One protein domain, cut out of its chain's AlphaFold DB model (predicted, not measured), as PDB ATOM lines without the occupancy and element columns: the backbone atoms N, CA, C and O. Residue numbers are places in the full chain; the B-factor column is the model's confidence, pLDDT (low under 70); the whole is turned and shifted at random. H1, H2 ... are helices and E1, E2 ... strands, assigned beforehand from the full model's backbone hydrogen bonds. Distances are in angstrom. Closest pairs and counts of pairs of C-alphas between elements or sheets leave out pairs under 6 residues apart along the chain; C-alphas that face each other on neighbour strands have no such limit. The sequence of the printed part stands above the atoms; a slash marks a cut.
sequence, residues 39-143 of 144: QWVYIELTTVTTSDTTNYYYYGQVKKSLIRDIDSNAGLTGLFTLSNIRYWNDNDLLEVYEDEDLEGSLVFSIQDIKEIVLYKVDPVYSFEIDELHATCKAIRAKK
ATOM      1  N   GLN A  39      -6.694  14.149 -51.342       95.81
ATOM      2  CA  GLN A  39      -7.321  12.833 -51.357       95.81
ATOM      3  C   GLN A  39      -8.287  12.767 -50.180       95.81
ATOM      4  O   GLN A  39      -7.879  13.081 -49.064       95.81
ATOM      5  N   TRP A  40      -9.542  12.391 -50.436       97.38
ATOM      6  CA  TRP A  40     -10.479  12.084 -49.360       97.38
ATOM      7  C   TRP A  40     -10.043  10.801 -48.670       97.38
ATOM      8  O   TRP A  40      -9.659   9.837 -49.342       97.38
ATOM      9  N   VAL A  41     -10.086  10.818 -47.348       97.69
ATOM     10  CA  VAL A  41      -9.718   9.702 -46.491       97.69
ATOM     11  C   VAL A  41     -10.684   9.599 -45.326       97.69
ATOM     12  O   VAL A  41     -11.182  10.620 -44.854       97.69
ATOM     13  N   TYR A  42     -10.916   8.377 -44.872       98.19
ATOM     14  CA  TYR A  42     -11.199   8.112 -43.471       98.19
ATOM     15  C   TYR A  42      -9.859   7.963 -42.752       98.19
ATOM     16  O   TYR A  42      -8.923   7.394 -43.322       98.19
ATOM     17  N   ILE A  43      -9.741   8.519 -41.554       97.69
ATOM     18  CA  ILE A  43      -8.511   8.489 -40.776       97.69
ATOM     19  C   ILE A  43      -8.822   8.313 -39.293       97.69
ATOM     20  O   ILE A  43      -9.636   9.045 -38.723       97.69
ATOM     21  N   GLU A  44      -8.133   7.350 -38.690       98.00
ATOM     22  CA  GLU A  44      -8.113   7.126 -37.252       98.00
ATOM     23  C   GLU A  44      -6.796   7.637 -36.682       98.00
ATOM     24  O   GLU A  44      -5.712   7.303 -37.181       98.00
ATOM     25  N   LEU A  45      -6.886   8.451 -35.636       96.88
ATOM     26  CA  LEU A  45      -5.734   9.047 -34.971       96.88
ATOM     27  C   LEU A  45      -5.814   8.774 -33.473       96.88
ATOM     28  O   LEU A  45      -6.878   8.929 -32.881       96.88
ATOM     29  N   THR A  46      -4.685   8.448 -32.853       97.06
ATOM     30  CA  THR A  46      -4.568   8.386 -31.392       97.06
ATOM     31  C   THR A  46      -3.454   9.309 -30.940       97.06
ATOM     32  O   THR A  46      -2.281   9.042 -31.206       97.06
ATOM     33  N   THR A  47      -3.814  10.344 -30.191       93.38
ATOM     34  CA  THR A  47      -2.856  11.241 -29.549       93.38
ATOM     35  C   THR A  47      -2.723  10.851 -28.083       93.38
ATOM     36  O   THR A  47      -3.695  10.854 -27.329       93.38
ATOM     37  N   VAL A  48      -1.503  10.501 -27.675       90.94
ATOM     38  CA  VAL A  48      -1.178  10.136 -26.291       90.94
ATOM     39  C   VAL A  48      -0.468  11.309 -25.627       90.94
ATOM     40  O   VAL A  48       0.574  11.767 -26.093       90.94
ATOM     41  N   THR A  49      -1.023  11.778 -24.518       88.81
ATOM     42  CA  THR A  49      -0.413  12.778 -23.636       88.81
ATOM     43  C   THR A  49      -0.004  12.124 -22.317       88.81
ATOM     44  O   THR A  49      -0.293  10.956 -22.068       88.81
ATOM     45  N   THR A  50       0.672  12.866 -21.437       87.06
ATOM     46  CA  THR A  50       1.122  12.339 -20.138       87.06
ATOM     47  C   THR A  50      -0.029  11.833 -19.261       87.06
ATOM     48  O   THR A  50       0.176  10.930 -18.456       87.06
ATOM     49  N   SER A  51      -1.220  12.420 -19.387       89.50
ATOM     50  CA  SER A  51      -2.367  12.136 -18.518       89.50
ATOM     51  C   SER A  51      -3.545  11.473 -19.223       89.50
ATOM     52  O   SER A  51      -4.439  10.989 -18.538       89.50
ATOM     53  N   ASP A  52      -3.580  11.487 -20.555       92.94
ATOM     54  CA  ASP A  52      -4.764  11.081 -21.308       92.94
ATOM     55  C   ASP A  52      -4.421  10.568 -22.711       92.94
ATOM     56  O   ASP A  52      -3.368  10.887 -23.272       92.94
ATOM     57  N   THR A  53      -5.322   9.777 -23.282       93.56
ATOM     58  CA  THR A  53      -5.270   9.294 -24.660       93.56
ATOM     59  C   THR A  53      -6.558   9.673 -25.372       93.56
ATOM     60  O   THR A  53      -7.637   9.216 -25.002       93.56
ATOM     61  N   THR A  54      -6.442  10.463 -26.434       94.69
ATOM     62  CA  THR A  54      -7.587  10.893 -27.240       94.69
ATOM     63  C   THR A  54      -7.574  10.184 -28.585       94.69
ATOM     64  O   THR A  54      -6.551  10.166 -29.272       94.69
ATOM     65  N   ASN A  55      -8.716   9.610 -28.965       96.06
ATOM     66  CA  ASN A  55      -8.919   8.998 -30.274       96.06
ATOM     67  C   ASN A  55      -9.795   9.901 -31.141       96.06
ATOM     68  O   ASN A  55     -10.804  10.422 -30.669       96.06
ATOM     69  N   TYR A  56      -9.430  10.039 -32.410       96.19
ATOM     70  CA  TYR A  56     -10.171  10.814 -33.394       96.19
ATOM     71  C   TYR A  56     -10.548   9.933 -34.578       96.19
ATOM     72  O   TYR A  56      -9.707   9.204 -35.103       96.19
ATOM     73  N   TYR A  57     -11.795  10.065 -35.027       97.50
ATOM     74  CA  TYR A  57     -12.346   9.332 -36.164       97.50
ATOM     75  C   TYR A  57     -12.921  10.341 -37.145       97.50
ATOM     76  O   TYR A  57     -14.011  10.883 -36.940       97.50
ATOM     77  N   TYR A  58     -12.169  10.625 -38.202       97.44
ATOM     78  CA  TYR A  58     -12.534  11.673 -39.141       97.44
ATOM     79  C   TYR A  58     -12.602  11.164 -40.561       97.44
ATOM     80  O   TYR A  58     -11.822  10.320 -40.994       97.44
ATOM     81  N   TYR A  59     -13.481  11.792 -41.326       97.81
ATOM     82  CA  TYR A  59     -13.309  11.872 -42.757       97.81
ATOM     83  C   TYR A  59     -12.747  13.238 -43.113       97.81
ATOM     84  O   TYR A  59     -13.138  14.252 -42.548       97.81
ATOM     85  N   GLY A  60     -11.846  13.301 -44.077       96.31
ATOM     86  CA  GLY A  60     -11.270  14.573 -44.472       96.31
ATOM     87  C   GLY A  60     -10.370  14.442 -45.676       96.31
ATOM     88  O   GLY A  60     -10.275  13.399 -46.318       96.31
ATOM     89  N   GLN A  61      -9.699  15.532 -45.997       96.31
ATOM     90  CA  GLN A  61      -8.795  15.617 -47.121       96.31
ATOM     91  C   GLN A  61      -7.362  15.836 -46.665       96.31
ATOM     92  O   GLN A  61      -7.058  16.837 -46.011       96.31
ATOM     93  N   VAL A  62      -6.474  14.958 -47.126       96.38
ATOM     94  CA  VAL A  62      -5.021  15.067 -46.944       96.38
ATOM     95  C   VAL A  62      -4.321  15.270 -48.284       96.38
ATOM     96  O   VAL A  62      -4.878  15.003 -49.353       96.38
ATOM     97  N   LYS A  63      -3.077  15.758 -48.267       94.94
ATOM     98  CA  LYS A  63      -2.267  15.872 -49.490       94.94
ATOM     99  C   LYS A  63      -1.953  14.476 -50.034       94.94
ATOM    100  O   LYS A  63      -1.515  13.614 -49.283       94.94
ATOM    101  N   LYS A  64      -2.062  14.276 -51.352       93.81
ATOM    102  CA  LYS A  64      -1.693  12.998 -51.998       93.81
ATOM    103  C   LYS A  64      -0.238  12.582 -51.752       93.81
ATOM    104  O   LYS A  64       0.064  11.397 -51.804       93.81
ATOM    105  N   SER A  65       0.655  13.541 -51.486       91.06
ATOM    106  CA  SER A  65       2.034  13.239 -51.095       91.06
ATOM    107  C   SER A  65       2.097  12.428 -49.803       91.06
ATOM    108  O   SER A  65       2.816  11.446 -49.786       91.06
ATOM    109  N   LEU A  66       1.279  12.757 -48.792       91.88
ATOM    110  CA  LEU A  66       1.243  12.019 -47.524       91.88
ATOM    111  C   LEU A  66       0.925  10.537 -47.751       91.88
ATOM    112  O   LEU A  66       1.602   9.684 -47.201       91.88
ATOM    113  N   ILE A  67      -0.060  10.237 -48.604       91.88
ATOM    114  CA  ILE A  67      -0.460   8.853 -48.905       91.88
ATOM    115  C   ILE A  67       0.700   8.056 -49.500       91.88
ATOM    116  O   ILE A  67       0.985   6.949 -49.063       91.88
ATOM    117  N   ARG A  68       1.396   8.640 -50.480       88.56
ATOM    118  CA  ARG A  68       2.569   8.012 -51.095       88.56
ATOM    119  C   ARG A  68       3.702   7.829 -50.091       88.56
ATOM    120  O   ARG A  68       4.397   6.821 -50.128       88.56
ATOM    121  N   ASP A  69       3.916   8.828 -49.247       87.75
ATOM    122  CA  ASP A  69       4.992   8.793 -48.274       87.75
ATOM    123  C   ASP A  69       4.709   7.670 -47.244       87.75
ATOM    124  O   ASP A  69       5.624   6.911 -46.923       87.75
ATOM    125  N   ILE A  70       3.456   7.502 -46.787       86.88
ATOM    126  CA  ILE A  70       3.034   6.408 -45.886       86.88
ATOM    127  C   ILE A  70       3.243   5.042 -46.556       86.88
ATOM    128  O   ILE A  70       3.873   4.166 -45.971       86.88
ATOM    129  N   ASP A  71       2.785   4.883 -47.802       84.75
ATOM    130  CA  ASP A  71       2.919   3.640 -48.582       84.75
ATOM    131  C   ASP A  71       4.391   3.225 -48.779       84.75
ATOM    132  O   ASP A  71       4.736   2.045 -48.800       84.75
ATOM    133  N   SER A  72       5.298   4.202 -48.842       84.00
ATOM    134  CA  SER A  72       6.734   3.945 -48.988       84.00
ATOM    135  C   SER A  72       7.424   3.391 -47.729       84.00
ATOM    136  O   SER A  72       8.617   3.090 -47.791       84.00
ATOM    137  N   ASN A  73       6.713   3.253 -46.596       69.50
ATOM    138  CA  ASN A  73       7.246   2.813 -45.294       69.50
ATOM    139  C   ASN A  73       8.484   3.600 -44.822       69.50
ATOM    140  O   ASN A  73       9.298   3.122 -44.028       69.50
ATOM    141  N   ALA A  74       8.645   4.833 -45.298       65.19
ATOM    142  CA  ALA A  74       9.827   5.640 -45.049       65.19
ATOM    143  C   ALA A  74       9.745   6.347 -43.689       65.19
ATOM    144  O   ALA A  74       9.657   7.565 -43.672       65.19
ATOM    145  N   GLY A  75       9.739   5.600 -42.573       71.88
ATOM    146  CA  GLY A  75       9.948   6.094 -41.196       71.88
ATOM    147  C   GLY A  75       9.515   7.544 -40.940       71.88
ATOM    148  O   GLY A  75      10.332   8.364 -40.519       71.88
ATOM    149  N   LEU A  76       8.273   7.884 -41.300       81.00
ATOM    150  CA  LEU A  76       7.885   9.277 -41.475       81.00
ATOM    151  C   LEU A  76       7.739   9.972 -40.130       81.00
ATOM    152  O   LEU A  76       7.049   9.477 -39.242       81.00
ATOM    153  N   THR A  77       8.324  11.164 -40.033       86.56
ATOM    154  CA  THR A  77       8.186  12.079 -38.897       86.56
ATOM    155  C   THR A  77       7.614  13.415 -39.347       86.56
ATOM    156  O   THR A  77       7.982  13.903 -40.417       86.56
ATOM    157  N   GLY A  78       6.774  14.041 -38.522       91.00
ATOM    158  CA  GLY A  78       6.302  15.405 -38.761       91.00
ATOM    159  C   GLY A  78       4.789  15.554 -38.710       91.00
ATOM    160  O   GLY A  78       4.076  14.673 -38.241       91.00
ATOM    161  N   LEU A  79       4.319  16.703 -39.196       94.44
ATOM    162  CA  LEU A  79       2.924  17.120 -39.118       94.44
ATOM    163  C   LEU A  79       2.246  17.081 -40.488       94.44
ATOM    164  O   LEU A  79       2.876  17.334 -41.523       94.44
ATOM    165  N   PHE A  80       0.939  16.846 -40.493       94.38
ATOM    166  CA  PHE A  80       0.098  16.990 -41.673       94.38
ATOM    167  C   PHE A  80      -1.198  17.730 -41.342       94.38
ATOM    168  O   PHE A  80      -1.662  17.739 -40.208       94.38
ATOM    169  N   THR A  81      -1.784  18.352 -42.362       94.88
ATOM    170  CA  THR A  81      -3.085  19.018 -42.261       94.88
ATOM    171  C   THR A  81      -4.171  18.093 -42.793       94.88
ATOM    172  O   THR A  81      -4.096  17.660 -43.952       94.88
ATOM    173  N   LEU A  82      -5.186  17.846 -41.976       95.88
ATOM    174  CA  LEU A  82      -6.469  17.292 -42.381       95.88
ATOM    175  C   LEU A  82      -7.426  18.462 -42.617       95.88
ATOM    176  O   LEU A  82      -7.522  19.355 -41.790       95.88
ATOM    177  N   SER A  83      -8.097  18.498 -43.762       94.50
ATOM    178  CA  SER A  83      -8.946  19.635 -44.157       94.50
ATOM    179  C   SER A  83     -10.297  19.168 -44.671       94.50
ATOM    180  O   SER A  83     -10.404  18.020 -45.094       94.50
ATOM    181  N   ASN A  84     -11.305  20.046 -44.698       93.50
ATOM    182  CA  ASN A  84     -12.674  19.680 -45.087       93.50
ATOM    183  C   ASN A  84     -13.197  18.503 -44.250       93.50
ATOM    184  O   ASN A  84     -13.661  17.499 -44.793       93.50
ATOM    185  N   ILE A  85     -13.065  18.614 -42.932       95.69
ATOM    186  CA  ILE A  85     -13.322  17.505 -42.014       95.69
ATOM    187  C   ILE A  85     -14.824  17.231 -41.887       95.69
ATOM    188  O   ILE A  85     -15.643  18.158 -41.852       95.69
ATOM    189  N   ARG A  86     -15.178  15.947 -41.838       95.69
ATOM    190  CA  ARG A  86     -16.478  15.423 -41.423       95.69
ATOM    191  C   ARG A  86     -16.276  14.468 -40.257       95.69
ATOM    192  O   ARG A  86     -15.301  13.713 -40.249       95.69
ATOM    193  N   TYR A  87     -17.198  14.476 -39.315       96.38
ATOM    194  CA  TYR A  87     -17.153  13.621 -38.136       96.38
ATOM    195  C   TYR A  87     -18.556  13.138 -37.787       96.38
ATOM    196  O   TYR A  87     -19.539  13.750 -38.200       96.38
ATOM    197  N   TRP A  88     -18.645  12.026 -37.068       97.38
ATOM    198  CA  TRP A  88     -19.901  11.591 -36.468       97.38
ATOM    199  C   TRP A  88     -20.098  12.353 -35.164       97.38
ATOM    200  O   TRP A  88     -19.224  12.304 -34.296       97.38
ATOM    201  N   ASN A  89     -21.197  13.095 -35.057       95.75
ATOM    202  CA  ASN A  89     -21.539  13.814 -33.835       95.75
ATOM    203  C   ASN A  89     -22.269  12.909 -32.829       95.75
ATOM    204  O   ASN A  89     -22.568  11.752 -33.117       95.75
ATOM    205  N   ASP A  90     -22.614  13.465 -31.668       96.38
ATOM    206  CA  ASP A  90     -23.271  12.734 -30.575       96.38
ATOM    207  C   ASP A  90     -24.669  12.184 -30.922       96.38
ATOM    208  O   ASP A  90     -25.233  11.405 -30.159       96.38
ATOM    209  N   ASN A  91     -25.248  12.594 -32.056       97.25
ATOM    210  CA  ASN A  91     -26.540  12.113 -32.545       97.25
ATOM    211  C   ASN A  91     -26.397  11.070 -33.664       97.25
ATOM    212  O   ASN A  91     -27.360  10.846 -34.396       97.25
ATOM    213  N   ASP A  92     -25.207  10.487 -33.839       96.88
ATOM    214  CA  ASP A  92     -24.884   9.555 -34.925       96.88
ATOM    215  C   ASP A  92     -25.161  10.152 -36.318       96.88
ATOM    216  O   ASP A  92     -25.572   9.459 -37.250       96.88
ATOM    217  N   LEU A  93     -24.936  11.460 -36.480       97.88
ATOM    218  CA  LEU A  93     -25.076  12.151 -37.759       97.88
ATOM    219  C   LEU A  93     -23.721  12.628 -38.270       97.88
ATOM    220  O   LEU A  93     -22.933  13.226 -37.533       97.88
ATOM    221  N   LEU A  94     -23.472  12.421 -39.564       97.69
ATOM    222  CA  LEU A  94     -22.269  12.921 -40.210       97.69
ATOM    223  C   LEU A  94     -22.365  14.440 -40.347       97.69
ATOM    224  O   LEU A  94     -23.216  14.970 -41.072       97.69
ATOM    225  N   GLU A  95     -21.445  15.136 -39.703       96.06
ATOM    226  CA  GLU A  95     -21.430  16.581 -39.558       96.06
ATOM    227  C   GLU A  95     -20.137  17.191 -40.104       96.06
ATOM    228  O   GLU A  95     -19.062  16.597 -40.050       96.06
ATOM    229  N   VAL A  96     -20.249  18.391 -40.677       94.75
ATOM    230  CA  VAL A  96     -19.099  19.227 -41.028       94.75
ATOM    231  C   VAL A  96     -18.453  19.746 -39.751       94.75
ATOM    232  O   VAL A  96     -19.125  20.341 -38.918       94.75
ATOM    233  N   TYR A  97     -17.145  19.554 -39.621       92.75
ATOM    234  CA  TYR A  97     -16.376  20.229 -38.583       92.75
ATOM    235  C   TYR A  97     -16.160  21.700 -38.965       92.75
ATOM    236  O   TYR A  97     -15.649  21.983 -40.054       92.75
ATOM    237  N   GLU A  98     -16.516  22.611 -38.064       84.06
ATOM    238  CA  GLU A  98     -16.331  24.058 -38.196       84.06
ATOM    239  C   GLU A  98     -15.556  24.550 -36.963       84.06
ATOM    240  O   GLU A  98     -15.971  24.295 -35.834       84.06
ATOM    241  N   ASP A  99     -14.407  25.200 -37.169       73.06
ATOM    242  CA  ASP A  99     -13.723  25.964 -36.124       73.06
ATOM    243  C   ASP A  99     -14.173  27.431 -36.161       73.06
ATOM    244  O   ASP A  99     -14.774  27.888 -37.137       73.06
ATOM    245  N   GLU A 100     -13.890  28.178 -35.089       66.25
ATOM    246  CA  GLU A 100     -14.258  29.599 -34.965       66.25
ATOM    247  C   GLU A 100     -13.702  30.459 -36.120       66.25
ATOM    248  O   GLU A 100     -14.311  31.464 -36.491       66.25
ATOM    249  N   ASP A 101     -12.601  30.013 -36.738       59.09
ATOM    250  CA  ASP A 101     -11.908  30.670 -37.853       59.09
ATOM    251  C   ASP A 101     -12.300  30.134 -39.253       59.09
ATOM    252  O   ASP A 101     -11.753  30.578 -40.267       59.09
ATOM    253  N   LEU A 102     -13.299  29.244 -39.342       53.28
ATOM    254  CA  LEU A 102     -13.942  28.759 -40.576       53.28
ATOM    255  C   LEU A 102     -13.035  28.010 -41.577       53.28
ATOM    256  O   LEU A 102     -13.420  27.833 -42.741       53.28
ATOM    257  N   GLU A 103     -11.857  27.526 -41.178       59.84
ATOM    258  CA  GLU A 103     -10.982  26.758 -42.078       59.84
ATOM    259  C   GLU A 103     -11.319  25.260 -42.101       59.84
ATOM    260  O   GLU A 103     -10.927  24.548 -43.042       59.84
ATOM    261  N   GLY A 104     -12.046  24.761 -41.091       76.69
ATOM    262  CA  GLY A 104     -12.511  23.368 -41.032       76.69
ATOM    263  C   GLY A 104     -11.362  22.361 -41.181       76.69
ATOM    264  O   GLY A 104     -11.485  21.343 -41.883       76.69
ATOM    265  N   SER A 105     -10.207  22.713 -40.609       89.62
ATOM    266  CA  SER A 105      -8.939  22.013 -40.778       89.62
ATOM    267  C   SER A 105      -8.245  21.815 -39.434       89.62
ATOM    268  O   SER A 105      -8.276  22.679 -38.569       89.62
ATOM    269  N   LEU A 106      -7.584  20.673 -39.273       92.75
ATOM    270  CA  LEU A 106      -6.822  20.312 -38.082       92.75
ATOM    271  C   LEU A 106      -5.419  19.860 -38.484       92.75
ATOM    272  O   LEU A 106      -5.196  19.367 -39.596       92.75
ATOM    273  N   VAL A 107      -4.459  20.030 -37.578       93.56
ATOM    274  CA  VAL A 107      -3.070  19.600 -37.773       93.56
ATOM    275  C   VAL A 107      -2.758  18.469 -36.806       93.56
ATOM    276  O   VAL A 107      -2.950  18.615 -35.604       93.56
ATOM    277  N   PHE A 108      -2.243  17.364 -37.338       94.69
ATOM    278  CA  PHE A 108      -1.910  16.165 -36.573       94.69
ATOM    279  C   PHE A 108      -0.480  15.714 -36.837       94.69
ATOM    280  O   PHE A 108       0.106  16.011 -37.885       94.69
ATOM    281  N   SER A 109       0.068  14.954 -35.893       95.12
ATOM    282  CA  SER A 109       1.293  14.196 -36.103       95.12
ATOM    283  C   SER A 109       1.034  13.014 -37.034       95.12
ATOM    284  O   SER A 109       0.044  12.302 -36.890       95.12
ATOM    285  N   ILE A 110       1.946  12.760 -37.975       94.38
ATOM    286  CA  ILE A 110       1.885  11.561 -38.830       94.38
ATOM    287  C   ILE A 110       1.994  10.283 -37.974       94.38
ATOM    288  O   ILE A 110       1.459   9.246 -38.350       94.38
ATOM    289  N   GLN A 111       2.650  10.357 -36.811       92.62
ATOM    290  CA  GLN A 111       2.873   9.214 -35.917       92.62
ATOM    291  C   GLN A 111       1.592   8.795 -35.184       92.62
ATOM    292  O   GLN A 111       1.512   7.672 -34.688       92.62
ATOM    293  N   ASP A 112       0.597   9.681 -35.135       95.19
ATOM    294  CA  ASP A 112      -0.669   9.421 -34.454       95.19
ATOM    295  C   ASP A 112      -1.621   8.602 -35.335       95.19
ATOM    296  O   ASP A 112      -2.601   8.065 -34.825       95.19
ATOM    297  N   ILE A 113      -1.336   8.468 -36.639       95.25
ATOM    298  CA  ILE A 113      -2.166   7.714 -37.588       95.25
ATOM    299  C   ILE A 113      -2.165   6.233 -37.208       95.25
ATOM    300  O   ILE A 113      -1.122   5.575 -37.215       95.25
ATOM    301  N   LYS A 114      -3.352   5.702 -36.909       95.69
ATOM    302  CA  LYS A 114      -3.588   4.269 -36.681       95.69
ATOM    303  C   LYS A 114      -4.083   3.579 -37.932       95.69
ATOM    304  O   LYS A 114      -3.555   2.535 -38.304       95.69
ATOM    305  N   GLU A 115      -5.033   4.210 -38.608       95.44
ATOM    306  CA  GLU A 115      -5.619   3.701 -39.835       95.44
ATOM    307  C   GLU A 115      -5.909   4.846 -40.803       95.44
ATOM    308  O   GLU A 115      -6.234   5.967 -40.407       95.44
ATOM    309  N   ILE A 116      -5.769   4.562 -42.098       95.62
ATOM    310  CA  ILE A 116      -6.142   5.480 -43.166       95.62
ATOM    311  C   ILE A 116      -6.760   4.702 -44.329       95.62
ATOM    312  O   ILE A 116      -6.141   3.803 -44.896       95.62
ATOM    313  N   VAL A 117      -7.977   5.076 -44.721       96.50
ATOM    314  CA  VAL A 117      -8.714   4.450 -45.828       96.50
ATOM    315  C   VAL A 117      -9.010   5.498 -46.889       96.50
ATOM    316  O   VAL A 117      -9.475   6.593 -46.587       96.50
ATOM    317  N   LEU A 118      -8.741   5.185 -48.157       96.31
ATOM    318  CA  LEU A 118      -8.873   6.140 -49.261       96.31
ATOM    319  C   LEU A 118     -10.295   6.160 -49.839       96.31
ATOM    320  O   LEU A 118     -10.820   5.131 -50.258       96.31
ATOM    321  N   TYR A 119     -10.870   7.354 -49.976       96.00
ATOM    322  CA  TYR A 119     -12.203   7.577 -50.544       96.00
ATOM    323  C   TYR A 119     -12.134   8.311 -51.882       96.00
ATOM    324  O   TYR A 119     -11.450   9.320 -52.036       96.00
ATOM    325  N   LYS A 120     -12.872   7.843 -52.890       93.06
ATOM    326  CA  LYS A 120     -12.856   8.474 -54.225       93.06
ATOM    327  C   LYS A 120     -13.570   9.826 -54.263       93.06
ATOM    328  O   LYS A 120     -13.242  10.667 -55.099       93.06
ATOM    329  N   VAL A 121     -14.551  10.020 -53.389       93.75
ATOM    330  CA  VAL A 121     -15.443  11.183 -53.365       93.75
ATOM    331  C   VAL A 121     -15.627  11.684 -51.937       93.75
ATOM    332  O   VAL A 121     -15.216  11.023 -50.990       93.75
ATOM    333  N   ASP A 122     -16.229  12.864 -51.803       95.00
ATOM    334  CA  ASP A 122     -16.617  13.405 -50.501       95.00
ATOM    335  C   ASP A 122     -17.590  12.426 -49.799       95.00
ATOM    336  O   ASP A 122     -18.574  12.008 -50.426       95.00
ATOM    337  N   PRO A 123     -17.323  12.042 -48.538       95.31
ATOM    338  CA  PRO A 123     -18.154  11.118 -47.774       95.31
ATOM    339  C   PRO A 123     -19.630  11.511 -47.702       95.31
ATOM    340  O   PRO A 123     -20.466  10.621 -47.632       95.31
ATOM    341  N   VAL A 124     -20.001  12.792 -47.834       95.50
ATOM    342  CA  VAL A 124     -21.426  13.202 -47.853       95.50
ATOM    343  C   VAL A 124     -22.251  12.550 -48.977       95.50
ATOM    344  O   VAL A 124     -23.481  12.551 -48.928       95.50
ATOM    345  N   TYR A 125     -21.591  12.008 -50.010       95.38
ATOM    346  CA  TYR A 125     -22.224  11.250 -51.098       95.38
ATOM    347  C   TYR A 125     -22.166   9.729 -50.905       95.38
ATOM    348  O   TYR A 125     -22.661   9.004 -51.764       95.38
ATOM    349  N   SER A 126     -21.533   9.258 -49.830       94.44
ATOM    350  CA  SER A 126     -21.350   7.834 -49.521       94.44
ATOM    351  C   SER A 126     -22.343   7.313 -48.477       94.44
ATOM    352  O   SER A 126     -22.416   6.106 -48.295       94.44
ATOM    353  N   PHE A 127     -23.092   8.210 -47.829       94.69
ATOM    354  CA  PHE A 127     -24.075   7.900 -46.788       94.69
ATOM    355  C   PHE A 127     -25.494   8.302 -47.205       94.69
ATOM    356  O   PHE A 127     -25.690   9.142 -48.107       94.69
ATOM    357  N   GLU A 128     -26.481   7.706 -46.547       96.06
ATOM    358  CA  GLU A 128     -27.895   8.006 -46.732       96.06
ATOM    359  C   GLU A 128     -28.255   9.388 -46.179       96.06
ATOM    360  O   GLU A 128     -27.527  10.000 -45.401       96.06
ATOM    361  N   ILE A 129     -29.358   9.963 -46.665       94.69
ATOM    362  CA  ILE A 129     -29.706  11.356 -46.349       94.69
ATOM    363  C   ILE A 129     -30.073  11.555 -44.874       94.69
ATOM    364  O   ILE A 129     -29.868  12.642 -44.337       94.69
ATOM    365  N   ASP A 130     -30.643  10.546 -44.230       96.81
ATOM    366  CA  ASP A 130     -30.999  10.529 -42.814       96.81
ATOM    367  C   ASP A 130     -29.772  10.418 -41.904       96.81
ATOM    368  O   ASP A 130     -29.794  11.014 -40.832       96.81
ATOM    369  N   GLU A 131     -28.680   9.820 -42.382       97.56
ATOM    370  CA  GLU A 131     -27.375   9.771 -41.703       97.56
ATOM    371  C   GLU A 131     -26.607  11.108 -41.745       97.56
ATOM    372  O   GLU A 131     -25.548  11.255 -41.135       97.56
ATOM    373  N   LEU A 132     -27.099  12.114 -42.481       97.75
ATOM    374  CA  LEU A 132     -26.425  13.408 -42.617       97.75
ATOM    375  C   LEU A 132     -26.985  14.461 -41.658       97.75
ATOM    376  O   LEU A 132     -28.191  14.747 -41.638       97.75
ATOM    377  N   HIS A 133     -26.089  15.167 -40.971       97.56
ATOM    378  CA  HIS A 133     -26.429  16.404 -40.277       97.56
ATOM    379  C   HIS A 133     -26.820  17.514 -41.275       97.56
ATOM    380  O   HIS A 133     -26.528  17.445 -42.478       97.56
ATOM    381  N   ALA A 134     -27.486  18.567 -40.790       95.88
ATOM    382  CA  ALA A 134     -27.949  19.687 -41.612       95.88
ATOM    383  C   ALA A 134     -26.809  20.348 -42.413       95.88
ATOM    384  O   ALA A 134     -26.997  20.701 -43.582       95.88
ATOM    385  N   THR A 135     -25.614  20.440 -41.825       94.25
ATOM    386  CA  THR A 135     -24.419  21.000 -42.476       94.25
ATOM    387  C   THR A 135     -23.994  20.178 -43.701       94.25
ATOM    388  O   THR A 135     -23.798  20.724 -44.790       94.25
ATOM    389  N   CYS A 136     -23.964  18.848 -43.591       95.06
ATOM    390  CA  CYS A 136     -23.667  17.943 -44.708       95.06
ATOM    391  C   CYS A 136     -24.783  17.913 -45.767       95.06
ATOM    392  O   CYS A 136     -24.499  17.902 -46.972       95.06
ATOM    393  N   LYS A 137     -26.055  17.971 -45.349       95.81
ATOM    394  CA  LYS A 137     -27.210  18.082 -46.264       95.81
ATOM    395  C   LYS A 137     -27.104  19.322 -47.150       95.81
ATOM    396  O   LYS A 137     -27.324  19.234 -48.361       95.81
ATOM    397  N   ALA A 138     -26.702  20.456 -46.573       93.25
ATOM    398  CA  ALA A 138     -26.500  21.696 -47.315       93.25
ATOM    399  C   ALA A 138     -25.406  21.562 -48.392       93.25
ATOM    400  O   ALA A 138     -25.580  22.061 -49.505       93.25
ATOM    401  N   ILE A 139     -24.309  20.850 -48.111       91.38
ATOM    402  CA  ILE A 139     -23.253  20.576 -49.103       91.38
ATOM    403  C   ILE A 139     -23.795  19.728 -50.259       91.38
ATOM    404  O   ILE A 139     -23.563  20.055 -51.425       91.38
ATOM    405  N   ARG A 140     -24.537  18.658 -49.950       91.00
ATOM    406  CA  ARG A 140     -25.097  17.749 -50.962       91.00
ATOM    407  C   ARG A 140     -26.124  18.445 -51.860       91.00
ATOM    408  O   ARG A 140     -26.184  18.149 -53.051       91.00
ATOM    409  N   ALA A 141     -26.897  19.383 -51.310       89.69
ATOM    410  CA  ALA A 141     -27.875  20.170 -52.059       89.69
ATOM    411  C   ALA A 141     -27.226  21.188 -53.014       89.69
ATOM    412  O   ALA A 141     -27.701  21.345 -54.132       89.69
ATOM    413  N   LYS A 142     -26.118  21.831 -52.616       82.25
ATOM    414  CA  LYS A 142     -25.415  22.853 -53.424       82.25
ATOM    415  C   LYS A 142     -24.771  22.324 -54.713       82.25
ATOM    416  O   LYS A 142     -24.378  23.123 -55.556       82.25
ATOM    417  N   LYS A 143     -24.591  21.006 -54.839       68.25
ATOM    418  CA  LYS A 143     -23.928  20.369 -55.991       68.25
ATOM    419  C   LYS A 143     -24.913  19.759 -57.004       68.25
ATOM    420  O   LYS A 143     -24.456  19.184 -57.991       68.25
TER     421      LYS A 143
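What this domain is: This is residues 39 to 143 of the 144 residues of an uncharacterized protein of Fluviicola sp (UniProt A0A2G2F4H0). A strongly twisted, branched sheet of six strands curls over on itself into a small, incomplete barrel: E1 pairs with E2 and E6, E2 turns over to pair with E3, and E5 pairs with E3, while E5 and E6 leave the ring unclosed. The short helix H1 lies at one open end of this curl, and H2, with the long stretch of residues 120 to 133 leading to it, sits at the far side by the short strand E4. The printed part has 105 residues, with two named helices and six named strands in the order E1 E2 H1 E3 E4 E5 E6 H2; the neighbour strands are antiparallel and the class is mixed, helices and strands. The whole is compact, with a radius of gyration of the C-alphas of 14.4 A and spans of 42 by 33 by 25 A.

How they stand to each other: In the sheet, E3, residues 79 to 88, has three neighbours: E2, residues 53 to 63, on one side, and E4, residues 94 to 96, and E5, residues 105 to 109, on the other side. Its pairing is staggered, and it bends by 78 degrees at residue 84. N 83 and O 61 are 3.0 A apart across E2 and E3, N 87 and O 95 2.9 A across the hairpin of E3 and E4, and N 82 and O 106 2.8 A across E3 and E5. E2 bends by 83 degrees at residue 59. Its hairpin partner E1, residues 39 to 48, is antiparallel to it at 156 degrees, with N 43 and O 58 2.8 A apart. On the other side of E1 is the edge strand E6, residues 113 to 119, at 167 degrees, with N 42 and O 117 2.9 A apart. E5 and E6 meet only through their link, and E3 and E6 are apart. H1, residues 64 to 71, is on the sheet at a height of 8.7 A, over none of the strands; the closest C-alphas of E1 and H1, those of Gln 39 and Lys 64, are 5.7 A apart. H2, residues 134 to 142, only grazes the sheet with its residues 134 to 139; the closest C-alphas of E4 and H2, those of Glu 95 and Cys 136, are 5.8 A apart. In H1 and H2 every O i to N i+4 pair is within hydrogen-bond range.

Where its parts are: E1 begins at C-alpha 39 (-7.321, 12.833, -51.357), and E1 and E2 each measure 25.9 A from first to last C-alpha. E3 measures 23.6 A, E6 16.4 A, E5 13.7 A and E4 7.1 A. H1 measures 11.0 A. H2 measures 12.5 A and ends at C-alpha 142 (-25.415, 22.853, -53.424).

The domain as a whole: The C-alphas of Thr 50 and Lys 143 are the two farthest apart, 44.5 A. The printed part has no cut, and the link from E6 to H2, 14 residues, is long. The mean pLDDT of the printed part is 91.3; residues 73 to 74, 100 to 103 and 143 are under 70.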